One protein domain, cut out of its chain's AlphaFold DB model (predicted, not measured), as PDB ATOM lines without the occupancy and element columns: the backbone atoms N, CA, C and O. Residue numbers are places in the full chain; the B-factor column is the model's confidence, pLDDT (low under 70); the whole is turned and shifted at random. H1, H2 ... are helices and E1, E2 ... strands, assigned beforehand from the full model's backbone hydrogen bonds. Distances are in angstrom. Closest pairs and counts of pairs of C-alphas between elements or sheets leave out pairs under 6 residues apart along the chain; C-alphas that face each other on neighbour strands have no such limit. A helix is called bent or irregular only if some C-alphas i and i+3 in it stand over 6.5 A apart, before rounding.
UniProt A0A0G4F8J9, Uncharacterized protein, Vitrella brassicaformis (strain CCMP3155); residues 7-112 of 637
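AT A GLANCE: This is residues 7 to 112 of the 637 residues of an uncharacterized protein of Vitrella brassicaformis (strain CCMP3155) (UniProt A0A0G4F8J9). Two lobes follow each other along the longest axis: a small three-stranded sheet, E1 to E3, with the short H1 at its far side, and a larger, strongly twisted four-stranded sheet, E4 to E7, with H2 and H3 near the other end. The long hairpin of E4 and E5 reaches away from the small sheet, its turn near Gly 59. The printed part has 106 residues, with three named helices and seven named strands in the order E1 H1 E2 E3 E4 E5 E6 E7 H2 H3; the class is mixed. Both sheets are antiparallel, in the orders E1 - E2 - E3 and E4 - E5 - E6 - E7. The whole is compact, with a radius of gyration of the C-alphas of 13.6 A and spans of 41 by 30 by 25 A.

HOW THE PARTS SIT: E1, residues 7 to 10, is the antiparallel neighbour of E2, residues 33 to 37, with N 9 and O 34 at 3.1 A. H1, residues 16 to 19, only grazes this sheet. E2 and E3, residues 42 to 46, form a hairpin, with N 35 and O 44 at 2.9 A. Residues 22 to 23 pair parallel with residues 43 to 44 of E3. E4, residues 51 to 58, E5, residues 61 to 72, E6, residues 75 to 79, and E7, residues 86 to 88, form a meander, each strand the antiparallel neighbour of the one before; N 54 and O 67 are 2.8 A apart, N 77 and O 70 2.8 A, N 78 and O 87 2.9 A. E5 bends by 84 degrees at residue 64. E3 and E5 are apart. H2, residues 92 to 99, is over E6 and E7 at a height over the sheet of 10.3 A and only just stands up from it, rising 41 degrees; the closest C-alphas of H2 and E6 are those of Phe 92 and Thr 78, 6.5 A. H2 is only just irregular: C-alphas 94 and 97 are 6.6 A apart. H3, residues 101 to 111, only grazes the sheet; its closest C-alpha to E5 is that of Leu 111, 6.4 A from that of Gly 64. H2 and H3 are close but not clearly touching, at a steep tilt of 58 degrees, opposite ways; their closest C-alphas, of Tyr 97 and Trp 104, are 5.3 A apart. Every O i to N i+4 pair is within hydrogen-bond range in H3, against 1 of 4 in H2, where 1 of 5 O i to N i+3 pairs is; H1 is too short for an i+4 pair.

IN THESE COORDINATES: E1 begins at C-alpha 7, (169.567, 137.231, 259.750). E4 is 22.3 A long and E5 28.6 A, ending at C-alpha 72, (167.677, 119.812, 262.286). H3, 15.1 A, ends at C-alpha 111, (152.991, 140.514, 262.052).

THE WHOLE: The two C-alphas farthest apart, of Asp 16 and Gly 59, are 42.6 A apart. The printed part has no cut. The link from H1 to E2 is long, 13 residues. Mean pLDDT of the printed part is 78.0; residues 26 to 28, 30 to 31, 57 to 65, 93 to 94 and 107 to 112 are under 70.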
ATOM      1  N   ARG A   7     168.183 137.533 260.158       84.88
ATOM      2  CA  ARG A   7     169.567 137.231 259.750       84.88
ATOM      3  C   ARG A   7     170.099 136.042 260.549       84.88
ATOM      4  O   ARG A   7     169.837 135.948 261.740       84.88
ATOM      5  N   LEU A   8     170.851 135.149 259.908       87.81
ATOM      6  CA  LEU A   8     171.653 134.121 260.581       87.81
ATOM      7  C   LEU A   8     173.127 134.483 260.389       87.81
ATOM      8  O   LEU A   8     173.546 134.714 259.254       87.81
ATOM      9  N   GLN A   9     173.894 134.567 261.474       85.44
ATOM     10  CA  GLN A   9     175.316 134.933 261.450       85.44
ATOM     11  C   GLN A   9     176.104 134.078 262.458       85.44
ATOM     12  O   GLN A   9     175.548 133.767 263.513       85.44
ATOM     13  N   PRO A  10     177.373 133.712 262.199       88.69
ATOM     14  CA  PRO A  10     178.237 133.095 263.208       88.69
ATOM     15  C   PRO A  10     178.369 133.987 264.449       88.69
ATOM     16  O   PRO A  10     178.446 135.212 264.328       88.69
ATOM     17  N   GLU A  11     178.416 133.408 265.654       83.62
ATOM     18  CA  GLU A  11     178.425 134.213 266.890       83.62
ATOM     19  C   GLU A  11     179.673 135.109 267.011       83.62
ATOM     20  O   GLU A  11     179.598 136.226 267.533       83.62
ATOM     21  N   GLN A  12     180.806 134.656 266.470       84.50
ATOM     22  CA  GLN A  12     182.046 135.432 266.360       84.50
ATOM     23  C   GLN A  12     181.877 136.741 265.563       84.50
ATOM     24  O   GLN A  12     182.435 137.766 265.958       84.50
ATOM     25  N   ASP A  13     181.059 136.730 264.506       85.50
ATOM     26  CA  ASP A  13     180.898 137.845 263.560       85.50
ATOM     27  C   ASP A  13     179.825 138.853 264.020       85.50
ATOM     28  O   ASP A  13     179.681 139.940 263.456       85.50
ATOM     29  N   CYS A  14     179.052 138.496 265.049       78.69
ATOM     30  CA  CYS A  14     178.048 139.363 265.657       78.69
ATOM     31  C   CYS A  14     178.690 140.423 266.566       78.69
ATOM     32  O   CYS A  14     179.736 140.204 267.170       78.69
ATOM     33  N   THR A  15     178.031 141.572 266.737       78.50
ATOM     34  CA  THR A  15     178.420 142.545 267.770       78.50
ATOM     35  C   THR A  15     178.018 142.061 269.163       78.50
ATOM     36  O   THR A  15     177.055 141.301 269.319       78.50
ATOM     37  N   ASP A  16     178.710 142.542 270.200       75.00
ATOM     38  CA  ASP A  16     178.441 142.147 271.591       75.00
ATOM     39  C   ASP A  16     176.998 142.442 272.018       75.00
ATOM     40  O   ASP A  16     176.375 141.623 272.685       75.00
ATOM     41  N   PHE A  17     176.404 143.518 271.489       74.50
ATOM     42  CA  PHE A  17     174.979 143.840 271.630       74.50
ATOM     43  C   PHE A  17     174.047 142.651 271.322       74.50
ATOM     44  O   PHE A  17     173.038 142.474 272.010       74.50
ATOM     45  N   PHE A  18     174.357 141.842 270.302       73.69
ATOM     46  CA  PHE A  18     173.580 140.644 269.967       73.69
ATOM     47  C   PHE A  18     174.009 139.428 270.797       73.69
ATOM     48  O   PHE A  18     173.135 138.684 271.244       73.69
ATOM     49  N   ARG A  19     175.312 139.255 271.075       78.75
ATOM     50  CA  ARG A  19     175.824 138.169 271.940       78.75
ATOM     51  C   ARG A  19     175.222 138.218 273.348       78.75
ATOM     52  O   ARG A  19     174.721 137.208 273.830       78.75
ATOM     53  N   GLU A  20     175.172 139.398 273.962       78.88
ATOM     54  CA  GLU A  20     174.546 139.652 275.273       78.88
ATOM     55  C   GLU A  20     173.034 139.371 275.300       78.88
ATOM     56  O   GLU A  20     172.463 139.125 276.362       78.88
ATOM     57  N   ARG A  21     172.366 139.431 274.140       79.00
ATOM     58  CA  ARG A  21     170.911 139.250 274.001       79.00
ATOM     59  C   ARG A  21     170.510 137.842 273.565       79.00
ATOM     60  O   ARG A  21     169.307 137.592 273.448       79.00
ATOM     61  N   LYS A  22     171.468 136.938 273.319       85.50
ATOM     62  CA  LYS A  22     171.177 135.588 272.823       85.50
ATOM     63  C   LYS A  22     170.380 134.776 273.847       85.50
ATOM     64  O   LYS A  22     170.719 134.709 275.027       85.50
ATOM     65  N   LYS A  23     169.306 134.144 273.379       86.25
ATOM     66  CA  LYS A  23     168.429 133.270 274.166       86.25
ATOM     67  C   LYS A  23     168.580 131.835 273.655       86.25
ATOM     68  O   LYS A  23     168.501 131.635 272.441       86.25
ATOM     69  N   PRO A  24     168.761 130.829 274.526       84.50
ATOM     70  CA  PRO A  24     168.785 129.440 274.090       84.50
ATOM     71  C   PRO A  24     167.410 129.023 273.556       84.50
ATOM     72  O   PRO A  24     166.370 129.482 274.040       84.50
ATOM     73  N   LEU A  25     167.393 128.113 272.582       84.69
ATOM     74  CA  LEU A  25     166.157 127.454 272.167       84.69
ATOM     75  C   LEU A  25     165.608 126.563 273.292       84.69
ATOM     76  O   LEU A  25     166.341 126.042 274.134       84.69
ATOM     77  N   ASN A  26     164.286 126.368 273.293       68.88
ATOM     78  CA  ASN A  26     163.565 125.679 274.376       68.88
ATOM     79  C   ASN A  26     163.882 124.163 274.471       68.88
ATOM     80  O   ASN A  26     163.459 123.485 275.403       68.88
ATOM     81  N   GLN A  27     164.639 123.622 273.513       66.12
ATOM     82  CA  GLN A  27     165.448 122.415 273.673       66.12
ATOM     83  C   GLN A  27     166.885 122.807 273.306       66.12
ATOM     84  O   GLN A  27     167.070 123.506 272.311       66.12
ATOM     85  N   ARG A  28     167.894 122.374 274.083       63.28
ATOM     86  CA  ARG A  28     169.312 122.705 273.832       63.28
ATOM     87  C   ARG A  28     169.817 122.073 272.531       63.28
ATOM     88  O   ARG A  28     170.417 121.001 272.534       63.28
ATOM     89  N   ILE A  29     169.580 122.768 271.429       70.62
ATOM     90  CA  ILE A  29     170.423 122.713 270.244       70.62
ATOM     91  C   ILE A  29     171.639 123.587 270.554       70.62
ATOM     92  O   ILE A  29     171.457 124.743 270.924       70.62
ATOM     93  N   GLN A  30     172.851 123.040 270.438       68.00
ATOM     94  CA  GLN A  30     174.071 123.849 270.492       68.00
ATOM     95  C   GLN A  30     174.125 124.720 269.234       68.00
ATOM     96  O   GLN A  30     173.948 124.201 268.128       68.00
ATOM     97  N   GLY A  31     174.304 126.029 269.407       68.69
ATOM     98  CA  GLY A  31     174.309 126.975 268.297       68.69
ATOM     99  C   GLY A  31     175.604 127.766 268.179       68.69
ATOM    100  O   GLY A  31     175.857 128.657 268.979       68.69
ATOM    101  N   ASP A  32     176.370 127.495 267.122       80.69
ATOM    102  CA  ASP A  32     177.557 128.281 266.739       80.69
ATOM    103  C   ASP A  32     177.183 129.616 266.050       80.69
ATOM    104  O   ASP A  32     178.040 130.445 265.732       80.69
ATOM    105  N   CYS A  33     175.889 129.816 265.776       88.19
ATOM    106  CA  CYS A  33     175.324 130.979 265.103       88.19
ATOM    107  C   CYS A  33     174.265 131.672 265.971       88.19
ATOM    108  O   CYS A  33     173.609 131.058 266.812       88.19
ATOM    109  N   LEU A  34     174.035 132.956 265.699       88.06
ATOM    110  CA  LEU A  34     172.899 133.715 266.207       88.06
ATOM    111  C   LEU A  34     171.872 133.923 265.090       88.06
ATOM    112  O   LEU A  34     172.198 134.428 264.012       88.06
ATOM    113  N   LEU A  35     170.618 133.561 265.363       89.31
ATOM    114  CA  LEU A  35     169.468 133.939 264.547       89.31
ATOM    115  C   LEU A  35     168.882 135.242 265.103       89.31
ATOM    116  O   LEU A  35     168.250 135.249 266.162       89.31
ATOM    117  N   ILE A  36     169.095 136.336 264.380       84.75
ATOM    118  CA  ILE A  36     168.601 137.677 264.695       84.75
ATOM    119  C   ILE A  36     167.205 137.848 264.073       84.75
ATOM    120  O   ILE A  36     167.054 138.061 262.870       84.75
ATOM    121  N   ASP A  37     166.204 137.706 264.936       81.38
ATOM    122  CA  ASP A  37     164.779 138.025 264.827       81.38
ATOM    123  C   ASP A  37     164.440 139.512 264.632       81.38
ATOM    124  O   ASP A  37     164.175 140.158 265.642       81.38
ATOM    125  N   GLU A  38     164.442 140.092 263.426       76.06
ATOM    126  CA  GLU A  38     164.253 141.554 263.288       76.06
ATOM    127  C   GLU A  38     162.818 142.036 263.560       76.06
ATOM    128  O   GLU A  38     162.627 143.145 264.054       76.06
ATOM    129  N   ILE A  39     161.803 141.207 263.292       70.81
ATOM    130  CA  ILE A  39     160.396 141.552 263.569       70.81
ATOM    131  C   ILE A  39     160.076 141.345 265.056       70.81
ATOM    132  O   ILE A  39     159.385 142.154 265.687       70.81
ATOM    133  N   PHE A  40     160.569 140.248 265.632       76.06
ATOM    134  CA  PHE A  40     160.275 139.864 267.014       76.06
ATOM    135  C   PHE A  40     161.303 140.377 268.031       76.06
ATOM    136  O   PHE A  40     161.128 140.138 269.224       76.06
ATOM    137  N   GLU A  41     162.333 141.099 267.579       79.56
ATOM    138  CA  GLU A  41     163.411 141.688 268.394       79.56
ATOM    139  C   GLU A  41     164.134 140.652 269.281       79.56
ATOM    140  O   GLU A  41     164.625 140.946 270.374       79.56
ATOM    141  N   ASN A  42     164.197 139.404 268.809       83.25
ATOM    142  CA  ASN A  42     164.743 138.265 269.543       83.25
ATOM    143  C   ASN A  42     166.019 137.742 268.885       83.25
ATOM    144  O   ASN A  42     166.036 137.457 267.694       83.25
ATOM    145  N   VAL A  43     167.065 137.529 269.683       84.81
ATOM    146  CA  VAL A  43     168.280 136.831 269.251       84.81
ATOM    147  C   VAL A  43     168.235 135.417 269.813       84.81
ATOM    148  O   VAL A  43     168.157 135.248 271.030       84.81
ATOM    149  N   TRP A  44     168.285 134.405 268.952       89.75
ATOM    150  CA  TRP A  44     168.311 132.999 269.363       89.75
ATOM    151  C   TRP A  44     169.694 132.396 269.122       89.75
ATOM    152  O   TRP A  44     170.262 132.578 268.047       89.75
ATOM    153  N   GLU A  45     170.214 131.654 270.099       89.56
ATOM    154  CA  GLU A  45     171.311 130.699 269.882       89.56
ATOM    155  C   GLU A  45     170.813 129.630 268.897       89.56
ATOM    156  O   GLU A  45     169.748 129.042 269.112       89.56
ATOM    157  N   PHE A  46     171.512 129.435 267.778       90.31
ATOM    158  CA  PHE A  46     170.960 128.733 266.622       90.31
ATOM    159  C   PHE A  46     172.000 127.854 265.907       90.31
ATOM    160  O   PHE A  46     173.152 128.264 265.756       90.31
ATOM    161  N   PRO A  47     171.626 126.652 265.431       87.50
ATOM    162  CA  PRO A  47     172.550 125.790 264.698       87.50
ATOM    163  C   PRO A  47     172.946 126.395 263.346       87.50
ATOM    164  O   PRO A  47     172.139 127.052 262.682       87.50
ATOM    165  N   ALA A  48     174.158 126.084 262.886       85.88
ATOM    166  CA  ALA A  48     174.586 126.343 261.515       85.88
ATOM    167  C   ALA A  48     173.813 125.429 260.537       85.88
ATOM    168  O   ALA A  48     174.202 124.291 260.277       85.88
ATOM    169  N   THR A  49     172.674 125.903 260.027       85.50
ATOM    170  CA  THR A  49     171.774 125.134 259.148       85.50
ATOM    171  C   THR A  49     171.090 126.018 258.102       85.50
ATOM    172  O   THR A  49     171.131 127.246 258.180       85.50
ATOM    173  N   SER A  50     170.419 125.405 257.119       84.12
ATOM    174  CA  SER A  50     169.576 126.144 256.178       84.12
ATOM    175  C   SER A  50     168.295 126.617 256.875       84.12
ATOM    176  O   SER A  50     167.545 125.811 257.436       84.12
ATOM    177  N   VAL A  51     168.046 127.926 256.824       87.56
ATOM    178  CA  VAL A  51     166.877 128.586 257.419       87.56
ATOM    179  C   VAL A  51     166.058 129.232 256.309       87.56
ATOM    180  O   VAL A  51     166.605 129.885 255.421       87.56
ATOM    181  N   LYS A  52     164.743 129.012 256.329       88.00
ATOM    182  CA  LYS A  52     163.812 129.380 255.257       88.00
ATOM    183  C   LYS A  52     162.604 130.087 255.864       88.00
ATOM    184  O   LYS A  52     161.903 129.523 256.704       88.00
ATOM    185  N   GLU A  53     162.332 131.312 255.422       84.88
ATOM    186  CA  GLU A  53     161.052 131.957 255.719       84.88
ATOM    187  C   GLU A  53     159.937 131.264 254.928       84.88
ATOM    188  O   GLU A  53     160.067 131.016 253.728       84.88
ATOM    189  N   ARG A  54     158.821 130.968 255.595       84.44
ATOM    190  CA  ARG A  54     157.605 130.460 254.969       84.44
ATOM    191  C   ARG A  54     156.429 131.370 255.286       84.44
ATOM    192  O   ARG A  54     155.958 131.434 256.422       84.44
ATOM    193  N   LYS A  55     155.895 131.967 254.224       79.06
ATOM    194  CA  LYS A  55     154.547 132.531 254.181       79.06
ATOM    195  C   LYS A  55     153.529 131.417 254.413       79.06
ATOM    196  O   LYS A  55     153.565 130.393 253.730       79.06
ATOM    197  N   VAL A  56     152.646 131.591 255.388       72.88
ATOM    198  CA  VAL A  56     151.527 130.673 255.626       72.88
ATOM    199  C   VAL A  56     150.334 131.139 254.806       72.88
ATOM    200  O   VAL A  56     149.924 132.296 254.889       72.88
ATOM    201  N   THR A  57     149.764 130.228 254.025       64.00
ATOM    202  CA  THR A  57     148.570 130.479 253.223       64.00
ATOM    203  C   THR A  57     147.393 129.627 253.700       64.00
ATOM    204  O   THR A  57     147.565 128.649 254.437       64.00
ATOM    205  N   ARG A  58     146.180 130.007 253.293       54.19
ATOM    206  CA  ARG A  58     144.945 129.227 253.436       54.19
ATOM    207  C   ARG A  58     144.351 129.066 252.037       54.19
ATOM    208  O   ARG A  58     143.706 129.982 251.538       54.19
ATOM    209  N   GLY A  59     144.633 127.933 251.393       67.38
ATOM    210  CA  GLY A  59     144.614 127.875 249.927       67.38
ATOM    211  C   GLY A  59     145.734 128.763 249.381       67.38
ATOM    212  O   GLY A  59     146.830 128.768 249.944       67.38
ATOM    213  N   ASP A  60     145.442 129.567 248.363       56.38
ATOM    214  CA  ASP A  60     146.410 130.499 247.763       56.38
ATOM    215  C   ASP A  60     146.556 131.823 248.539       56.38
ATOM    216  O   ASP A  60     147.543 132.544 248.382       56.38
ATOM    217  N   LEU A  61     145.599 132.156 249.415       40.78
ATOM    218  CA  LEU A  61     145.596 133.421 250.152       40.78
ATOM    219  C   LEU A  61     146.628 133.408 251.290       40.78
ATOM    220  O   LEU A  61     146.518 132.619 252.228       40.78
ATOM    221  N   PHE A  62     147.600 134.321 251.247       56.38
ATOM    222  CA  PHE A  62     148.537 134.571 252.348       56.38
ATOM    223  C   PHE A  62     147.824 135.197 253.556       56.38
ATOM    224  O   PHE A  62     147.175 136.229 253.422       56.38
ATOM    225  N   ILE A  63     147.976 134.594 254.743       54.03
ATOM    226  CA  ILE A  63     147.268 135.002 255.975       54.03
ATOM    227  C   ILE A  63     148.141 135.809 256.957       54.03
ATOM    228  O   ILE A  63     147.931 135.756 258.166       54.03
ATOM    229  N   GLY A  64     149.171 136.505 256.467       55.72
ATOM    230  CA  GLY A  64     150.059 137.359 257.276       55.72
ATOM    231  C   GLY A  64     151.112 136.625 258.127       55.72
ATOM    232  O   GLY A  64     152.161 137.192 258.417       55.72
ATOM    233  N   ASP A  65     150.893 135.359 258.487       68.44
ATOM    234  CA  ASP A  65     151.817 134.569 259.318       68.44
ATOM    235  C   ASP A  65     153.110 134.183 258.555       68.44
ATOM    236  O   ASP A  65     153.082 133.462 257.552       68.44
ATOM    237  N   LEU A  66     154.251 134.689 259.043       72.00
ATOM    238  CA  LEU A  66     155.611 134.500 258.525       72.00
ATOM    239  C   LEU A  66     156.424 133.640 259.494       72.00
ATOM    240  O   LEU A  66     156.971 134.130 260.491       72.00
ATOM    241  N   ARG A  67     156.538 132.348 259.184       84.00
ATOM    242  CA  ARG A  67     157.223 131.372 260.039       84.00
ATOM    243  C   ARG A  67     158.654 131.125 259.586       84.00
ATOM    244  O   ARG A  67     158.938 131.109 258.394       84.00
ATOM    245  N   ILE A  68     159.535 130.869 260.548       88.38
ATOM    246  CA  ILE A  68     160.921 130.474 260.295       88.38
ATOM    247  C   ILE A  68     160.991 128.944 260.368       88.38
ATOM    248  O   ILE A  68     160.825 128.361 261.443       88.38
ATOM    249  N   ASP A  69     161.196 128.298 259.220       90.62
ATOM    250  CA  ASP A  69     161.493 126.868 259.120       90.62
ATOM    251  C   ASP A  69     163.013 126.650 259.071       90.62
ATOM    252  O   ASP A  69     163.739 127.420 258.443       90.62
ATOM    253  N   PHE A  70     163.499 125.577 259.691       90.88
ATOM    254  CA  PHE A  70     164.906 125.179 259.662       90.88
ATOM    255  C   PHE A  70     165.050 123.660 259.737       90.88
ATOM    256  O   PHE A  70     164.193 122.971 260.295       90.88
ATOM    257  N   ASP A  71     166.138 123.132 259.188       89.31
ATOM    258  CA  ASP A  71     166.391 121.692 259.150       89.31
ATOM    259  C   ASP A  71     167.320 121.284 260.315       89.31
ATOM    260  O   ASP A  71     168.389 121.867 260.504       89.31
ATOM    261  N   TRP A  72     166.909 120.304 261.130       86.06
ATOM    262  CA  TRP A  72     167.677 119.812 262.286       86.06
ATOM    263  C   TRP A  72     167.494 118.301 262.462       86.06
ATOM    264  O   TRP A  72     166.365 117.813 262.447       86.06
ATOM    265  N   ASN A  73     168.592 117.553 262.625       82.75
ATOM    266  CA  ASN A  73     168.611 116.083 262.723       82.75
ATOM    267  C   ASN A  73     167.751 115.379 261.646       82.75
ATOM    268  O   ASN A  73     166.963 114.483 261.945       82.75
ATOM    269  N   GLY A  74     167.863 115.828 260.389       82.06
ATOM    270  CA  GLY A  74     167.111 115.278 259.253       82.06
ATOM    271  C   GLY A  74     165.619 115.636 259.215       82.06
ATOM    272  O   GLY A  74     164.885 115.079 258.404       82.06
ATOM    273  N   GLN A  75     165.144 116.547 260.073       86.81
ATOM    274  CA  GLN A  75     163.734 116.930 260.173       86.81
ATOM    275  C   GLN A  75     163.553 118.448 260.058       86.81
ATOM    276  O   GLN A  75     164.164 119.212 260.807       86.81
ATOM    277  N   THR A  76     162.652 118.900 259.180       89.81
ATOM    278  CA  THR A  76     162.274 120.320 259.111       89.81
ATOM    279  C   THR A  76     161.386 120.695 260.299       89.81
ATOM    280  O   THR A  76     160.278 120.171 260.487       89.81
ATOM    281  N   ARG A  77     161.859 121.643 261.103       89.44
ATOM    282  CA  ARG A  77     161.182 122.183 262.285       89.44
ATOM    283  C   ARG A  77     160.825 123.646 262.047       89.44
ATOM    284  O   ARG A  77     161.459 124.328 261.251       89.44
ATOM    285  N   THR A  78     159.802 124.127 262.739       90.31
ATOM    286  CA  THR A  78     159.386 125.534 262.707       90.31
ATOM    287  C   THR A  78     159.641 126.163 264.072       90.31
ATOM    288  O   THR A  78     159.299 125.568 265.098       90.31
ATOM    289  N   LEU A  79     160.238 127.354 264.084       89.56
ATOM    290  CA  LEU A  79     160.536 128.147 265.276       89.56
ATOM    291  C   LEU A  79     159.351 129.045 265.667       89.56
ATOM    292  O   LEU A  79     158.798 129.757 264.828       89.56
ATOM    293  N   CYS A  80     159.014 129.094 266.958       87.19
ATOM    294  CA  CYS A  80     158.238 130.201 267.506       87.19
ATOM    295  C   CYS A  80     159.147 131.401 267.778       87.19
ATOM    296  O   CYS A  80     159.949 131.393 268.712       87.19
ATOM    297  N   ARG A  81     158.930 132.456 266.991       84.44
ATOM    298  CA  ARG A  81     159.654 133.734 267.027       84.44
ATOM    299  C   ARG A  81     159.526 134.486 268.366       84.44
ATOM    300  O   ARG A  81     160.349 135.344 268.661       84.44
ATOM    301  N   VAL A  82     158.539 134.131 269.202       86.00
ATOM    302  CA  VAL A  82     158.281 134.725 270.532       86.00
ATOM    303  C   VAL A  82     159.011 133.993 271.667       86.00
ATOM    304  O   VAL A  82     159.608 134.642 272.519       86.00
ATOM    305  N   CYS A  83     158.950 132.655 271.712       85.69
ATOM    306  CA  CYS A  83     159.347 131.868 272.895       85.69
ATOM    307  C   CYS A  83     160.466 130.837 272.660       85.69
ATOM    308  O   CYS A  83     160.756 130.033 273.547       85.69
ATOM    309  N   GLY A  84     161.055 130.781 271.461       86.25
ATOM    310  CA  GLY A  84     162.156 129.861 271.157       86.25
ATOM    311  C   GLY A  84     161.766 128.378 271.132       86.25
ATOM    312  O   GLY A  84     162.629 127.512 270.980       86.25
ATOM    313  N   LYS A  85     160.477 128.035 271.291       86.81
ATOM    314  CA  LYS A  85     159.988 126.657 271.137       86.81
ATOM    315  C   LYS A  85     159.947 126.305 269.654       86.81
ATOM    316  O   LYS A  85     159.326 127.006 268.858       86.81
ATOM    317  N   HIS A  86     160.577 125.193 269.293       88.00
ATOM    318  CA  HIS A  86     160.640 124.682 267.928       88.00
ATOM    319  C   HIS A  86     160.095 123.252 267.887       88.00
ATOM    320  O   HIS A  86     160.531 122.385 268.646       88.00
ATOM    321  N   VAL A  87     159.148 122.977 266.995       85.50
ATOM    322  CA  VAL A  87     158.528 121.645 266.824       85.50
ATOM    323  C   VAL A  87     158.450 121.289 265.339       85.50
ATOM    324  O   VAL A  87     158.794 122.110 264.491       85.50
ATOM    325  N   LEU A  88     158.043 120.062 265.011       86.56
ATOM    326  CA  LEU A  88     157.919 119.610 263.622       86.56
ATOM    327  C   LEU A  88     157.005 120.533 262.807       86.56
ATOM    328  O   LEU A  88     155.919 120.905 263.259       86.56
ATOM    329  N   LYS A  89     157.427 120.854 261.578       85.00
ATOM    330  CA  LYS A  89     156.718 121.761 260.660       85.00
ATOM    331  C   LYS A  89     155.241 121.402 260.463       85.00
ATOM    332  O   LYS A  89     154.388 122.288 260.464       85.00
ATOM    333  N   SER A  90     154.941 120.106 260.364       77.44
ATOM    334  CA  SER A  90     153.588 119.554 260.218       77.44
ATOM    335  C   SER A  90     152.697 119.723 261.453       77.44
ATOM    336  O   SER A  90     151.479 119.740 261.317       77.44
ATOM    337  N   LYS A  91     153.278 119.874 262.651       76.88
ATOM    338  CA  LYS A  91     152.540 119.931 263.923       76.88
ATOM    339  C   LYS A  91     152.501 121.316 264.577       76.88
ATOM    340  O   LYS A  91     151.764 121.522 265.540       76.88
ATOM    341  N   PHE A  92     153.271 122.276 264.066       75.19
ATOM    342  CA  PHE A  92     153.556 123.543 264.746       75.19
ATOM    343  C   PHE A  92     152.317 124.345 265.183       75.19
ATOM    344  O   PHE A  92     152.198 124.694 266.357       75.19
ATOM    345  N   ALA A  93     151.372 124.601 264.274       60.47
ATOM    346  CA  ALA A  93     150.165 125.367 264.606       60.47
ATOM    347  C   ALA A  93     149.219 124.599 265.547       60.47
ATOM    348  O   ALA A  93     148.587 125.195 266.418       60.47
ATOM    349  N   THR A  94     149.133 123.276 265.386       57.66
ATOM    350  CA  THR A  94     148.245 122.403 266.164       57.66
ATOM    351  C   THR A  94     148.751 122.115 267.572       57.66
ATOM    352  O   THR A  94     147.929 121.975 268.471       57.66
ATOM    353  N   GLU A  95     150.067 122.045 267.781       73.88
ATOM    354  CA  GLU A  95     150.665 121.808 269.100       73.88
ATOM    355  C   GLU A  95     150.956 123.124 269.828       73.88
ATOM    356  O   GLU A  95     150.489 123.324 270.946       73.88
ATOM    357  N   HIS A  96     151.710 124.049 269.223       79.94
ATOM    358  CA  HIS A  96     152.217 125.197 269.973       79.94
ATOM    359  C   HIS A  96     151.170 126.299 270.171       79.94
ATOM    360  O   HIS A  96     150.861 126.619 271.318       79.94
ATOM    361  N   TYR A  97     150.608 126.866 269.100       76.81
ATOM    362  CA  TYR A  97     149.714 128.028 269.213       76.81
ATOM    363  C   TYR A  97     148.360 127.701 269.860       76.81
ATOM    364  O   TYR A  97     147.857 128.527 270.618       76.81
ATOM    365  N   LYS A  98     147.827 126.479 269.688       71.62
ATOM    366  CA  LYS A  98     146.645 126.024 270.452       71.62
ATOM    367  C   LYS A  98     146.893 125.977 271.967       71.62
ATOM    368  O   LYS A  98     146.002 126.312 272.735       71.62
ATOM    369  N   GLN A  99     148.093 125.574 272.394       71.94
ATOM    370  CA  GLN A  99     148.472 125.504 273.815       71.94
ATOM    371  C   GLN A  99     148.962 126.851 274.377       71.94
ATOM    372  O   GLN A  99     148.922 127.064 275.584       71.94
ATOM    373  N   ASN A 100     149.470 127.750 273.527       76.12
ATOM    374  CA  ASN A 100     150.182 128.969 273.921       76.12
ATOM    375  C   ASN A 100     149.564 130.183 273.214       76.12
ATOM    376  O   ASN A 100     150.195 130.828 272.375       76.12
ATOM    377  N   ILE A 101     148.313 130.491 273.564       72.06
ATOM    378  CA  ILE A 101     147.531 131.587 272.966       72.06
ATOM    379  C   ILE A 101     148.244 132.944 273.119       72.06
ATOM    380  O   ILE A 101     148.134 133.793 272.241       72.06
ATOM    381  N   SER A 102     149.039 133.141 274.176       73.94
ATOM    382  CA  SER A 102     149.906 134.318 274.347       73.94
ATOM    383  C   SER A 102     150.950 134.461 273.232       73.94
ATOM    384  O   SER A 102     151.104 135.544 272.675       73.94
ATOM    385  N   CYS A 103     151.616 133.366 272.852       78.44
ATOM    386  CA  CYS A 103     152.566 133.355 271.738       78.44
ATOM    387  C   CYS A 103     151.857 133.599 270.401       78.44
ATOM    388  O   CYS A 103     152.397 134.302 269.557       78.44
ATOM    389  N   TRP A 104     150.638 133.077 270.218       75.31
ATOM    390  CA  TRP A 104     149.845 133.362 269.020       75.31
ATOM    391  C   TRP A 104     149.420 134.833 268.933       75.31
ATOM    392  O   TRP A 104     149.617 135.460 267.896       75.31
ATOM    393  N   LYS A 105     148.914 135.419 270.027       71.00
ATOM    394  CA  LYS A 105     148.529 136.839 270.072       71.00
ATOM    395  C   LYS A 105     149.711 137.771 269.814       71.00
ATOM    396  O   LYS A 105     149.569 138.709 269.037       71.00
ATOM    397  N   GLU A 106     150.879 137.496 270.394       71.19
ATOM    398  CA  GLU A 106     152.079 138.297 270.124       71.19
ATOM    399  C   GLU A 106     152.577 138.117 268.677       71.19
ATOM    400  O   GLU A 106     153.065 139.072 268.085       71.19
ATOM    401  N   VAL A 107     152.376 136.943 268.059       69.06
ATOM    402  CA  VAL A 107     152.645 136.716 266.624       69.06
ATOM    403  C   VAL A 107     151.691 137.502 265.730       69.06
ATOM    404  O   VAL A 107     152.165 138.184 264.824       69.06
ATOM    405  N   MET A 108     150.382 137.475 265.998       64.38
ATOM    406  CA  MET A 108     149.414 138.280 265.242       64.38
ATOM    407  C   MET A 108     149.709 139.778 265.376       64.38
ATOM    408  O   MET A 108     149.783 140.476 264.371       64.38
ATOM    409  N   LYS A 109     150.000 140.250 266.595       64.75
ATOM    410  CA  LYS A 109     150.414 141.630 266.889       64.75
ATOM    411  C   LYS A 109     151.688 142.041 266.140       64.75
ATOM    412  O   LYS A 109     151.677 143.045 265.433       64.75
ATOM    413  N   LYS A 110     152.774 141.267 266.249       62.53
ATOM    414  CA  LYS A 110     154.066 141.572 265.604       62.53
ATOM    415  C   LYS A 110     154.031 141.492 264.075       62.53
ATOM    416  O   LYS A 110     154.773 142.219 263.426       62.53
ATOM    417  N   LEU A 111     153.171 140.648 263.504       64.12
ATOM    418  CA  LEU A 111     152.991 140.514 262.052       64.12
ATOM    419  C   LEU A 111     151.800 141.310 261.491       64.12
ATOM    420  O   LEU A 111     151.539 141.242 260.294       64.12
ATOM    421  N   SER A 112     151.088 142.075 262.329       59.34
ATOM    422  CA  SER A 112     149.873 142.822 261.958       59.34
ATOM    423  C   SER A 112     148.780 141.961 261.297       59.34
ATOM    424  O   SER A 112     148.079 142.407 260.389       59.34
TER     425      SER A 112